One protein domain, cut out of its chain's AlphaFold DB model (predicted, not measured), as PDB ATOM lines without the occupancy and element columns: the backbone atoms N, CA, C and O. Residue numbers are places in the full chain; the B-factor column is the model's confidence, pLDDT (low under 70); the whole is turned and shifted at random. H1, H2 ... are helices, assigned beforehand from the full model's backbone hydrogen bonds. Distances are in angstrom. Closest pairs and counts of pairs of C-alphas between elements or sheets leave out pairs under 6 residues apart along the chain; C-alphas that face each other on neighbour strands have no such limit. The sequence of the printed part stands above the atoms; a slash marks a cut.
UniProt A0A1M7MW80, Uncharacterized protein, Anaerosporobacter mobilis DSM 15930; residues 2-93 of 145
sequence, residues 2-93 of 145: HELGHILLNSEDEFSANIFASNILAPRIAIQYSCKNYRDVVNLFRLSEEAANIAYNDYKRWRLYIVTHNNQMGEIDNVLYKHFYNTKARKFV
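What this domain is: This is residues 2 to 93 of the 145 residues of an uncharacterized protein of Anaerosporobacter mobilis DSM 15930 (UniProt A0A1M7MW80). What is the shape? H2, H3 and H4 pack about perpendicular on the long helix H5; H1, on H2, makes one end, and H6 with the turn of residues 85 to 92 the other. What builds it? The 92 printed residues have six named helices, H1 to H6 in order, and no named strand: all helix, compact, radius of gyration of the C-alphas 13.8 A, spans 42 by 28 by 25 A.

How they stand to each other: What does H1, residues 2 to 9, touch? It touches H2, residues 14 to 25, at 75 degrees; their closest C-alphas, Gly 5 and Ala 17, are 4.5 A apart. What touches the hub, H5, residues 49 to 68? The closest C-alphas are Ser 22 of H2 and Ala 55, 4.9 A; Arg 28 of H3, residues 28 to 34, and Tyr 59, 5.0 A; Val 42 of H4, residues 38 to 45, and Ala 52, 5.4 A. And H6, residues 75 to 84? It only just touches H3, with 3 pairs of C-alphas within 8 A, the closest Ile 29 and Asp 77 at 6.6 A, and is apart from H5. Are the backbones helical? Every O i to N i+4 pair is within hydrogen-bond range in H1, H3, H4, H5 and H6, and 7 of 8 in H2.

Where its parts are: Where does H1 begin? C-alpha 2 is at (-37.600, 34.962, 32.761). How long are the longer helices? H5 spans 28.4 A, H2 16.0 A and H6 14.7 A, ending at C-alpha 84 (-23.458, 27.555, 15.583).

The domain as a whole: How large is it? The two C-alphas farthest apart, Glu 12 and Lys 88, are 43.5 A apart. Is anything cut or uncertain? The printed part has no cut and no long link, and no printed residue is under 70 in pLDDT.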
ATOM      1  N   HIS A   2     -36.971  33.686  32.409       87.19
ATOM      2  CA  HIS A   2     -37.600  34.962  32.761       87.19
ATOM      3  C   HIS A   2     -37.121  35.509  34.121       87.19
ATOM      4  O   HIS A   2     -36.481  36.552  34.154       87.19
ATOM      5  N   GLU A   3     -37.264  34.727  35.198       91.94
ATOM      6  CA  GLU A   3     -36.777  35.112  36.541       91.94
ATOM      7  C   GLU A   3     -35.279  35.435  36.586       91.94
ATOM      8  O   GLU A   3     -34.835  36.360  37.261       91.94
ATOM      9  N   LEU A   4     -34.473  34.697  35.817       91.12
ATOM     10  CA  LEU A   4     -33.044  34.987  35.702       91.12
ATOM     11  C   LEU A   4     -32.800  36.346  35.027       91.12
ATOM     12  O   LEU A   4     -31.850  37.041  35.379       91.12
ATOM     13  N   GLY A   5     -33.659  36.729  34.082       90.69
ATOM     14  CA  GLY A   5     -33.659  38.051  33.466       90.69
ATOM     15  C   GLY A   5     -33.920  39.157  34.481       90.69
ATOM     16  O   GLY A   5     -33.165  40.123  34.496       90.69
ATOM     17  N   HIS A   6     -34.897  38.989  35.376       91.75
ATOM     18  CA  HIS A   6     -35.130  39.946  36.464       91.75
ATOM     19  C   HIS A   6     -33.891  40.139  37.341       91.75
ATOM     20  O   HIS A   6     -33.482  41.271  37.597       91.75
ATOM     21  N   ILE A   7     -33.248  39.034  37.732       94.56
ATOM     22  CA  ILE A   7     -32.044  39.060  38.572       94.56
ATOM     23  C   ILE A   7     -30.885  39.770  37.856       94.56
ATOM     24  O   ILE A   7     -30.245  40.644  38.434       94.56
ATOM     25  N   LEU A   8     -30.599  39.407  36.602       92.69
ATOM     26  CA  LEU A   8     -29.434  39.927  35.877       92.69
ATOM     27  C   LEU A   8     -29.613  41.361  35.378       92.69
ATOM     28  O   LEU A   8     -28.641  42.110  35.326       92.69
ATOM     29  N   LEU A   9     -30.834  41.743  35.004       90.44
ATOM     30  CA  LEU A   9     -31.148  43.112  34.593       90.44
ATOM     31  C   LEU A   9     -31.422  44.028  35.792       90.44
ATOM     32  O   LEU A   9     -31.550  45.235  35.597       90.44
ATOM     33  N   ASN A  10     -31.505  43.465  37.004       92.62
ATOM     34  CA  ASN A  10     -31.871  44.163  38.234       92.62
ATOM     35  C   ASN A  10     -33.132  45.027  38.043       92.62
ATOM     36  O   ASN A  10     -33.148  46.222  38.340       92.62
ATOM     37  N   SER A  11     -34.162  44.424  37.449       89.38
ATOM     38  CA  SER A  11     -35.381  45.103  37.017       89.38
ATOM     39  C   SER A  11     -36.574  44.172  37.169       89.38
ATOM     40  O   SER A  11     -36.486  43.011  36.784       89.38
ATOM     41  N   GLU A  12     -37.698  44.692  37.660       90.69
ATOM     42  CA  GLU A  12     -38.995  43.998  37.714       90.69
ATOM     43  C   GLU A  12     -39.803  44.167  36.411       90.69
ATOM     44  O   GLU A  12     -40.957  43.762  36.328       90.69
ATOM     45  N   ASP A  13     -39.220  44.769  35.366       93.31
ATOM     46  CA  ASP A  13     -39.894  44.910  34.075       93.31
ATOM     47  C   ASP A  13     -40.058  43.554  33.367       93.31
ATOM     48  O   ASP A  13     -39.133  43.021  32.743       93.31
ATOM     49  N   GLU A  14     -41.282  43.037  33.425       90.62
ATOM     50  CA  GLU A  14     -41.765  41.826  32.755       90.62
ATOM     51  C   GLU A  14     -41.387  41.774  31.271       90.62
ATOM     52  O   GLU A  14     -41.048  40.720  30.722       90.62
ATOM     53  N   PHE A  15     -41.448  42.915  30.581       88.75
ATOM     54  CA  PHE A  15     -41.175  42.969  29.152       88.75
ATOM     55  C   PHE A  15     -39.694  42.715  28.855       88.75
ATOM     56  O   PHE A  15     -39.365  41.874  28.012       88.75
ATOM     57  N   SER A  16     -38.797  43.383  29.579       86.25
ATOM     58  CA  SER A  16     -37.352  43.174  29.461       86.25
ATOM     59  C   SER A  16     -36.935  41.766  29.882       86.25
ATOM     60  O   SER A  16     -36.124  41.144  29.193       86.25
ATOM     61  N   ALA A  17     -37.523  41.213  30.947       90.50
ATOM     62  CA  ALA A  17     -37.262  39.838  31.379       90.50
ATOM     63  C   ALA A  17     -37.708  38.801  30.331       90.50
ATOM     64  O   ALA A  17     -36.985  37.841  30.042       90.50
ATOM     65  N   ASN A  18     -38.850  39.028  29.676       87.56
ATOM     66  CA  ASN A  18     -39.316  38.194  28.569       87.56
ATOM     67  C   ASN A  18     -38.395  38.260  27.342       87.56
ATOM     68  O   ASN A  18     -38.101  37.222  26.747       87.56
ATOM     69  N   ILE A  19     -37.894  39.448  26.984       85.38
ATOM     70  CA  ILE A  19     -36.904  39.601  25.902       85.38
ATOM     71  C   ILE A  19     -35.584  38.923  26.271       85.38
ATOM     72  O   ILE A  19     -34.942  38.285  25.437       85.38
ATOM     73  N   PHE A  20     -35.149  39.028  27.521       88.62
ATOM     74  CA  PHE A  20     -33.957  38.320  27.968       88.62
ATOM     75  C   PHE A  20     -34.128  36.804  27.802       88.62
ATOM     76  O   PHE A  20     -33.285  36.131  27.206       88.62
ATOM     77  N   ALA A  21     -35.262  36.270  28.261       89.44
ATOM     78  CA  ALA A  21     -35.574  34.855  28.141       89.44
ATOM     79  C   ALA A  21     -35.658  34.389  26.679       89.44
ATOM     80  O   ALA A  21     -35.149  33.307  26.374       89.44
ATOM     81  N   SER A  22     -36.242  35.186  25.773       86.94
ATOM     82  CA  SER A  22     -36.350  34.826  24.351       86.94
ATOM     83  C   SER A  22     -34.979  34.646  23.703       86.94
ATOM     84  O   SER A  22     -34.778  33.677  22.976       86.94
ATOM     85  N   ASN A  23     -34.012  35.512  24.020       86.25
ATOM     86  CA  ASN A  23     -32.665  35.447  23.452       86.25
ATOM     87  C   ASN A  23     -31.881  34.194  23.865       86.25
ATOM     88  O   ASN A  23     -30.923  33.838  23.181       86.25
ATOM     89  N   ILE A  24     -32.288  33.518  24.942       89.19
ATOM     90  CA  ILE A  24     -31.646  32.284  25.406       89.19
ATOM     91  C   ILE A  24     -32.438  31.049  24.974       89.19
ATOM     92  O   ILE A  24     -31.857  30.088  24.479       89.19
ATOM     93  N   LEU A  25     -33.760  31.072  25.148       91.81
ATOM     94  CA  LEU A  25     -34.626  29.927  24.865       91.81
ATOM     95  C   LEU A  25     -34.813  29.682  23.364       91.81
ATOM     96  O   LEU A  25     -34.825  28.535  22.927       91.81
ATOM     97  N   ALA A  26     -34.952  30.749  22.579       92.19
ATOM     98  CA  ALA A  26     -35.075  30.684  21.128       92.19
ATOM     99  C   ALA A  26     -34.325  31.869  20.500       92.19
ATOM    100  O   ALA A  26     -34.942  32.861  20.095       92.19
ATOM    101  N   PRO A  27     -32.981  31.792  20.422       91.81
ATOM    102  CA  PRO A  27     -32.159  32.892  19.936       91.81
ATOM    103  C   PRO A  27     -32.584  33.331  18.532       91.81
ATOM    104  O   PRO A  27     -32.783  32.501  17.641       91.81
ATOM    105  N   ARG A  28     -32.666  34.644  18.297       92.25
ATOM    106  CA  ARG A  28     -33.175  35.213  17.032       92.25
ATOM    107  C   ARG A  28     -32.395  34.734  15.808       92.25
ATOM    108  O   ARG A  28     -32.987  34.460  14.767       92.25
ATOM    109  N   ILE A  29     -31.078  34.573  15.954       92.19
ATOM    110  CA  ILE A  29     -30.205  34.002  14.922       92.19
ATOM    111  C   ILE A  29     -30.555  32.542  14.633       92.19
ATOM    112  O   ILE A  29     -30.580  32.153  13.473       92.19
ATOM    113  N   ALA A  30     -30.870  31.734  15.645       92.12
ATOM    114  CA  ALA A  30     -31.310  30.366  15.403       92.12
ATOM    115  C   ALA A  30     -32.637  30.370  14.627       92.12
ATOM    116  O   ALA A  30     -32.689  29.798  13.541       92.12
ATOM    117  N   ILE A  31     -33.637  31.133  15.096       94.62
ATOM    118  CA  ILE A  31     -34.940  31.307  14.423       94.62
ATOM    119  C   ILE A  31     -34.757  31.711  12.950       94.62
ATOM    120  O   ILE A  31     -35.396  31.132  12.074       94.62
ATOM    121  N   GLN A  32     -33.849  32.648  12.662       93.56
ATOM    122  CA  GLN A  32     -33.551  33.130  11.311       93.56
ATOM    123  C   GLN A  32     -33.168  32.014  10.325       93.56
ATOM    124  O   GLN A  32     -33.477  32.115   9.134       93.56
ATOM    125  N   TYR A  33     -32.458  30.986  10.790       91.88
ATOM    126  CA  TYR A  33     -31.943  29.911   9.939       91.88
ATOM    127  C   TYR A  33     -32.725  28.600  10.069       91.88
ATOM    128  O   TYR A  33     -32.473  27.680   9.288       91.88
ATOM    129  N   SER A  34     -33.665  28.502  11.011       91.62
ATOM    130  CA  SER A  34     -34.377  27.257  11.316       91.62
ATOM    131  C   SER A  34     -35.900  27.332  11.192       91.62
ATOM    132  O   SER A  34     -36.535  26.292  11.023       91.62
ATOM    133  N   CYS A  35     -36.507  28.521  11.273       93.81
ATOM    134  CA  CYS A  35     -37.956  28.680  11.415       93.81
ATOM    135  C   CYS A  35     -38.548  29.610  10.346       93.81
ATOM    136  O   CYS A  35     -37.959  30.625   9.980       93.81
ATOM    137  N   LYS A  36     -39.758  29.295   9.873       92.44
ATOM    138  CA  LYS A  36     -40.549  30.131   8.950       92.44
ATOM    139  C   LYS A  36     -41.695  30.850   9.654       92.44
ATOM    140  O   LYS A  36     -42.148  31.886   9.179       92.44
ATOM    141  N   ASN A  37     -42.210  30.276  10.739       93.94
ATOM    142  CA  ASN A  37     -43.339  30.809  11.497       93.94
ATOM    143  C   ASN A  37     -43.232  30.449  12.993       93.94
ATOM    144  O   ASN A  37     -42.369  29.669  13.390       93.94
ATOM    145  N   TYR A  38     -44.123  31.000  13.826       94.06
ATOM    146  CA  TYR A  38     -44.088  30.778  15.279       94.06
ATOM    147  C   TYR A  38     -44.329  29.313  15.689       94.06
ATOM    148  O   TYR A  38     -43.805  28.888  16.713       94.06
ATOM    149  N   ARG A  39     -45.060  28.510  14.901       95.81
ATOM    150  CA  ARG A  39     -45.255  27.077  15.197       95.81
ATOM    151  C   ARG A  39     -43.963  26.291  15.025       95.81
ATOM    152  O   ARG A  39     -43.706  25.364  15.784       95.81
ATOM    153  N   ASP A  40     -43.115  26.691  14.081       94.62
ATOM    154  CA  ASP A  40     -41.781  26.102  13.961       94.62
ATOM    155  C   ASP A  40     -40.949  26.405  15.214       94.62
ATOM    156  O   ASP A  40     -40.184  25.554  15.652       94.62
ATOM    157  N   VAL A  41     -41.129  27.586  15.822       95.25
ATOM    158  CA  VAL A  41     -40.462  27.961  17.079       95.25
ATOM    159  C   VAL A  41     -40.966  27.099  18.241       95.25
ATOM    160  O   VAL A  41     -40.145  26.569  18.989       95.25
ATOM    161  N   VAL A  42     -42.286  26.895  18.354       95.94
ATOM    162  CA  VAL A  42     -42.897  25.961  19.326       95.94
ATOM    163  C   VAL A  42     -42.255  24.581  19.205       95.94
ATOM    164  O   VAL A  42     -41.730  24.051  20.181       95.94
ATOM    165  N   ASN A  43     -42.246  24.021  17.994       92.94
ATOM    166  CA  ASN A  43     -41.810  22.647  17.759       92.94
ATOM    167  C   ASN A  43     -40.296  22.467  17.933       92.94
ATOM    168  O   ASN A  43     -39.858  21.494  18.543       92.94
ATOM    169  N   LEU A  44     -39.491  23.394  17.403       92.25
ATOM    170  CA  LEU A  44     -38.033  23.283  17.425       92.25
ATOM    171  C   LEU A  44     -37.452  23.561  18.814       92.25
ATOM    172  O   LEU A  44     -36.586  22.816  19.264       92.25
ATOM    173  N   PHE A  45     -37.921  24.613  19.490       91.75
ATOM    174  CA  PHE A  45     -37.385  25.034  20.791       91.75
ATOM    175  C   PHE A  45     -38.185  24.488  21.980       91.75
ATOM    176  O   PHE A  45     -37.824  24.753  23.124       91.75
ATOM    177  N   ARG A  46     -39.250  23.711  21.728       92.50
ATOM    178  CA  ARG A  46     -40.130  23.113  22.750       92.50
ATOM    179  C   ARG A  46     -40.669  24.154  23.736       92.50
ATOM    180  O   ARG A  46     -40.616  23.972  24.950       92.50
ATOM    181  N   LEU A  47     -41.165  25.262  23.193       93.06
ATOM    182  CA  LEU A  47     -41.751  26.361  23.961       93.06
ATOM    183  C   LEU A  47     -43.277  26.272  23.968       93.06
ATOM    184  O   LEU A  47     -43.862  25.681  23.063       93.06
ATOM    185  N   SER A  48     -43.927  26.897  24.955       94.75
ATOM    186  CA  SER A  48     -45.377  27.120  24.887       94.75
ATOM    187  C   SER A  48     -45.722  28.033  23.706       94.75
ATOM    188  O   SER A  48     -44.857  28.758  23.199       94.75
ATOM    189  N   GLU A  49     -46.981  28.028  23.266       95.38
ATOM    190  CA  GLU A  49     -47.414  28.900  22.168       95.38
ATOM    191  C   GLU A  49     -47.189  30.381  22.492       95.38
ATOM    192  O   GLU A  49     -46.723  31.137  21.638       95.38
ATOM    193  N   GLU A  50     -47.441  30.788  23.736       92.38
ATOM    194  CA  GLU A  50     -47.243  32.156  24.210       92.38
ATOM    195  C   GLU A  50     -45.762  32.542  24.166       92.38
ATOM    196  O   GLU A  50     -45.404  33.559  23.566       92.38
ATOM    197  N   ALA A  51     -44.887  31.707  24.736       91.88
ATOM    198  CA  ALA A  51     -43.448  31.955  24.761       91.88
ATOM    199  C   ALA A  51     -42.847  31.967  23.346       91.88
ATOM    200  O   ALA A  51     -42.035  32.835  23.014       91.88
ATOM    201  N   ALA A  52     -43.284  31.051  22.480       95.31
ATOM    202  CA  ALA A  52     -42.871  31.016  21.083       95.31
ATOM    203  C   ALA A  52     -43.360  32.244  20.305       95.31
ATOM    204  O   ALA A  52     -42.617  32.787  19.487       95.31
ATOM    205  N   ASN A  53     -44.580  32.719  20.564       94.94
ATOM    206  CA  ASN A  53     -45.102  33.934  19.946       94.94
ATOM    207  C   ASN A  53     -44.309  35.170  20.399       94.94
ATOM    208  O   ASN A  53     -43.957  36.008  19.567       94.94
ATOM    209  N   ILE A  54     -43.957  35.268  21.687       92.81
ATOM    210  CA  ILE A  54     -43.075  36.323  22.209       92.81
ATOM    211  C   ILE A  54     -41.721  36.284  21.490       92.81
ATOM    212  O   ILE A  54     -41.316  37.289  20.902       92.81
ATOM    213  N   ALA A  55     -41.060  35.123  21.448       94.75
ATOM    214  CA  ALA A  55     -39.764  34.964  20.790       94.75
ATOM    215  C   ALA A  55     -39.820  35.258  19.279       94.75
ATOM    216  O   ALA A  55     -38.945  35.932  18.734       94.75
ATOM    217  N   TYR A  56     -40.875  34.819  18.589       95.75
ATOM    218  CA  TYR A  56     -41.048  35.079  17.160       95.75
ATOM    219  C   TYR A  56     -41.338  36.560  16.867       95.75
ATOM    220  O   TYR A  56     -40.850  37.112  15.879       95.75
ATOM    221  N   ASN A  57     -42.102  37.243  17.724       94.00
ATOM    222  CA  ASN A  57     -42.331  38.685  17.608       94.00
ATOM    223  C   ASN A  57     -41.051  39.490  17.848       94.00
ATOM    224  O   ASN A  57     -40.782  40.444  17.116       94.00
ATOM    225  N   ASP A  58     -40.251  39.077  18.824       92.44
ATOM    226  CA  ASP A  58     -38.938  39.639  19.109       92.44
ATOM    227  C   ASP A  58     -37.973  39.472  17.917       92.44
ATOM    228  O   ASP A  58     -37.394  40.447  17.429       92.44
ATOM    229  N   TYR A  59     -37.919  38.269  17.332       94.31
ATOM    230  CA  TYR A  59     -37.218  38.002  16.072       94.31
ATOM    231  C   TYR A  59     -37.682  38.919  14.930       94.31
ATOM    232  O   TYR A  59     -36.844  39.493  14.238       94.31
ATOM    233  N   LYS A  60     -38.993  39.108  14.726       94.69
ATOM    234  CA  LYS A  60     -39.503  39.984  13.652       94.69
ATOM    235  C   LYS A  60     -39.027  41.428  13.805       94.69
ATOM    236  O   LYS A  60     -38.651  42.044  12.811       94.69
ATOM    237  N   ARG A  61     -39.033  41.964  15.031       92.50
ATOM    238  CA  ARG A  61     -38.552  43.328  15.320       92.50
ATOM    239  C   ARG A  61     -37.069  43.467  14.995       92.50
ATOM    240  O   ARG A  61     -36.675  44.396  14.297       92.50
ATOM    241  N   TRP A  62     -36.269  42.503  15.435       92.44
ATOM    242  CA  TRP A  62     -34.844  42.436  15.124       92.44
ATOM    243  C   TRP A  62     -34.570  42.288  13.623       92.44
ATOM    244  O   TRP A  62     -33.731  42.997  13.075       92.44
ATOM    245  N   ARG A  63     -35.317  41.427  12.923       94.12
ATOM    246  CA  ARG A  63     -35.162  41.233  11.478       94.12
ATOM    247  C   ARG A  63     -35.491  42.507  10.710       94.12
ATOM    248  O   ARG A  63     -34.767  42.849   9.779       94.12
ATOM    249  N   LEU A  64     -36.552  43.213  11.104       94.44
ATOM    250  CA  LEU A  64     -36.885  44.516  10.534       94.44
ATOM    251  C   LEU A  64     -35.741  45.514  10.749       94.44
ATOM    252  O   LEU A  64     -35.318  46.142   9.784       94.44
ATOM    253  N   TYR A  65     -35.212  45.607  11.972       92.50
ATOM    254  CA  TYR A  65     -34.069  46.467  12.288       92.50
ATOM    255  C   TYR A  65     -32.856  46.163  11.397       92.50
ATOM    256  O   TYR A  65     -32.293  47.064  10.788       92.50
ATOM    257  N   ILE A  66     -32.482  44.893  11.244       93.25
ATOM    258  CA  ILE A  66     -31.348  44.500  10.398       93.25
ATOM    259  C   ILE A  66     -31.576  44.874   8.934       93.25
ATOM    260  O   ILE A  66     -30.677  45.403   8.281       93.25
ATOM    261  N   VAL A  67     -32.777  44.624   8.409       92.44
ATOM    262  CA  VAL A  67     -33.113  44.943   7.014       92.44
ATOM    263  C   VAL A  67     -33.033  46.448   6.759       92.44
ATOM    264  O   VAL A  67     -32.534  46.853   5.712       92.44
ATOM    265  N   THR A  68     -33.461  47.283   7.710       93.38
ATOM    266  CA  THR A  68     -33.354  48.746   7.580       93.38
ATOM    267  C   THR A  68     -31.930  49.275   7.778       93.38
ATOM    268  O   THR A  68     -31.646  50.394   7.366       93.38
ATOM    269  N   HIS A  69     -31.022  48.468   8.333       90.81
ATOM    270  CA  HIS A  69     -29.619  48.815   8.580       90.81
ATOM    271  C   HIS A  69     -28.674  47.972   7.711       90.81
ATOM    272  O   HIS A  69     -27.716  47.370   8.193       90.81
ATOM    273  N   ASN A  70     -28.941  47.916   6.401       90.81
ATOM    274  CA  ASN A  70     -28.069  47.284   5.401       90.81
ATOM    275  C   ASN A  70     -27.750  45.800   5.663       90.81
ATOM    276  O   ASN A  70     -26.671  45.319   5.318       90.81
ATOM    277  N   ASN A  71     -28.685  45.062   6.260       86.44
ATOM    278  CA  ASN A  71     -28.509  43.666   6.661       86.44
ATOM    279  C   ASN A  71     -27.321  43.423   7.612       86.44
ATOM    280  O   ASN A  71     -26.762  42.325   7.643       86.44
ATOM    281  N   GLN A  72     -26.936  44.431   8.400       87.94
ATOM    282  CA  GLN A  72     -25.841  44.314   9.357       87.94
ATOM    283  C   GLN A  72     -26.335  43.697  10.668       87.94
ATOM    284  O   GLN A  72     -27.159  44.270  11.378       87.94
ATOM    285  N   MET A  73     -25.811  42.513  10.986       87.81
ATOM    286  CA  MET A  73     -25.993  41.870  12.287       87.81
ATOM    287  C   MET A  73     -25.154  42.574  13.356       87.81
ATOM    288  O   MET A  73     -24.034  43.008  13.075       87.81
ATOM    289  N   GLY A  74     -25.670  42.640  14.587       87.81
ATOM    290  CA  GLY A  74     -24.912  43.152  15.727       87.81
ATOM    291  C   GLY A  74     -23.691  42.285  16.052       87.81
ATOM    292  O   GLY A  74     -23.545  41.161  15.571       87.81
ATOM    293  N   GLU A  75     -22.789  42.787  16.893       90.50
ATOM    294  CA  GLU A  75     -21.589  42.038  17.294       90.50
ATOM    295  C   GLU A  75     -21.947  40.701  17.963       90.50
ATOM    296  O   GLU A  75     -21.437  39.650  17.576       90.50
ATOM    297  N   ILE A  76     -22.902  40.730  18.896       88.38
ATOM    298  CA  ILE A  76     -23.385  39.543  19.615       88.38
ATOM    299  C   ILE A  76     -24.009  38.533  18.643       88.38
ATOM    300  O   ILE A  76     -23.703  37.343  18.709       88.38
ATOM    301  N   ASP A  77     -24.821  39.006  17.695       90.06
ATOM    302  CA  ASP A  77     -25.446  38.170  16.667       90.06
ATOM    303  C   ASP A  77     -24.397  37.450  15.806       90.06
ATOM    304  O   ASP A  77     -24.528  36.260  15.516       90.06
ATOM    305  N   ASN A  78     -23.319  38.150  15.438       91.19
ATOM    306  CA  ASN A  78     -22.211  37.577  14.675       91.19
ATOM    307  C   ASN A  78     -21.438  36.521  15.473       91.19
ATOM    308  O   ASN A  78     -21.051  35.490  14.916       91.19
ATOM    309  N   VAL A  79     -21.197  36.765  16.763       92.44
ATOM    310  CA  VAL A  79     -20.562  35.782  17.653       92.44
ATOM    311  C   VAL A  79     -21.436  34.536  17.764       92.44
ATOM    312  O   VAL A  79     -20.940  33.421  17.597       92.44
ATOM    313  N   LEU A  80     -22.744  34.719  17.955       90.00
ATOM    314  CA  LEU A  80     -23.693  33.616  18.050       90.00
ATOM    315  C   LEU A  80     -23.761  32.821  16.740       90.00
ATOM    316  O   LEU A  80     -23.709  31.593  16.750       90.00
ATOM    317  N   TYR A  81     -23.805  33.510  15.598       92.31
ATOM    318  CA  TYR A  81     -23.768  32.865  14.289       92.31
ATOM    319  C   TYR A  81     -22.527  31.986  14.129       92.31
ATOM    320  O   TYR A  81     -22.639  30.819  13.756       92.31
ATOM    321  N   LYS A  82     -21.345  32.524  14.454       92.25
ATOM    322  CA  LYS A  82     -20.075  31.789  14.377       92.25
ATOM    323  C   LYS A  82     -20.052  30.578  15.306       92.25
ATOM    324  O   LYS A  82     -19.505  29.553  14.916       92.25
ATOM    325  N   HIS A  83     -20.656  30.680  16.489       90.62
ATOM    326  CA  HIS A  83     -20.744  29.573  17.439       90.62
ATOM    327  C   HIS A  83     -21.502  28.367  16.858       90.62
ATOM    328  O   HIS A  83     -21.039  27.235  16.967       90.62
ATOM    329  N   PHE A  84     -22.630  28.609  16.185       90.38
ATOM    330  CA  PHE A  84     -23.458  27.555  15.583       90.38
ATOM    331  C   PHE A  84     -23.052  27.182  14.147       90.38
ATOM    332  O   PHE A  84     -23.584  26.231  13.565       90.38
ATOM    333  N   TYR A  85     -22.116  27.908  13.535       93.44
ATOM    334  CA  TYR A  85     -21.658  27.610  12.184       93.44
ATOM    335  C   TYR A  85     -20.646  26.461  12.182       93.44
ATOM    336  O   TYR A  85     -19.520  26.582  12.662       93.44
ATOM    337  N   ASN A  86     -21.015  25.339  11.566       93.19
ATOM    338  CA  ASN A  86     -20.113  24.206  11.419       93.19
ATOM    339  C   ASN A  86     -19.305  24.341  10.121       93.19
ATOM    340  O   ASN A  86     -19.835  24.179   9.019       93.19
ATOM    341  N   THR A  87     -18.000  24.589  10.250       91.88
ATOM    342  CA  THR A  87     -17.084  24.776   9.112       91.88
ATOM    343  C   THR A  87     -16.936  23.525   8.245       91.88
ATOM    344  O   THR A  87     -16.849  23.645   7.025       91.88
ATOM    345  N   LYS A  88     -16.982  22.324   8.837       90.44
ATOM    346  CA  LYS A  88     -16.897  21.051   8.098       90.44
ATOM    347  C   LYS A  88     -18.154  20.800   7.269       90.44
ATOM    348  O   LYS A  88     -18.062  20.387   6.119       90.44
ATOM    349  N   ALA A  89     -19.326  21.073   7.842       86.56
ATOM    350  CA  ALA A  89     -20.610  20.925   7.157       86.56
ATOM    351  C   ALA A  89     -20.960  22.127   6.257       86.56
ATOM    352  O   ALA A  89     -21.933  22.055   5.507       86.56
ATOM    353  N   ARG A  90     -20.188  23.223   6.342       90.38
ATOM    354  CA  ARG A  90     -20.382  24.499   5.630       90.38
ATOM    355  C   ARG A  90     -21.794  25.076   5.777       90.38
ATOM    356  O   ARG A  90     -22.326  25.682   4.847       90.38
ATOM    357  N   LYS A  91     -22.411  24.888   6.945       91.00
ATOM    358  CA  LYS A  91     -23.764  25.374   7.235       91.00
ATOM    359  C   LYS A  91     -23.945  25.720   8.705       91.00
ATOM    360  O   LYS A  91     -23.230  25.215   9.569       91.00
ATOM    361  N   PHE A  92     -24.939  26.562   8.963       91.94
ATOM    362  CA  PHE A  92     -25.439  26.833  10.304       91.94
ATOM    363  C   PHE A  92     -26.128  25.579  10.846       91.94
ATOM    364  O   PHE A  92     -27.013  25.045  10.176       91.94
ATOM    365  N   VAL A  93     -25.709  25.089  12.011       92.00
ATOM    366  CA  VAL A  93     -26.230  23.866  12.630       92.00
ATOM    367  C   VAL A  93     -26.975  24.241  13.907       92.00
ATOM    368  O   VAL A  93     -26.354  24.595  14.901       92.00
TER     369      VAL A  93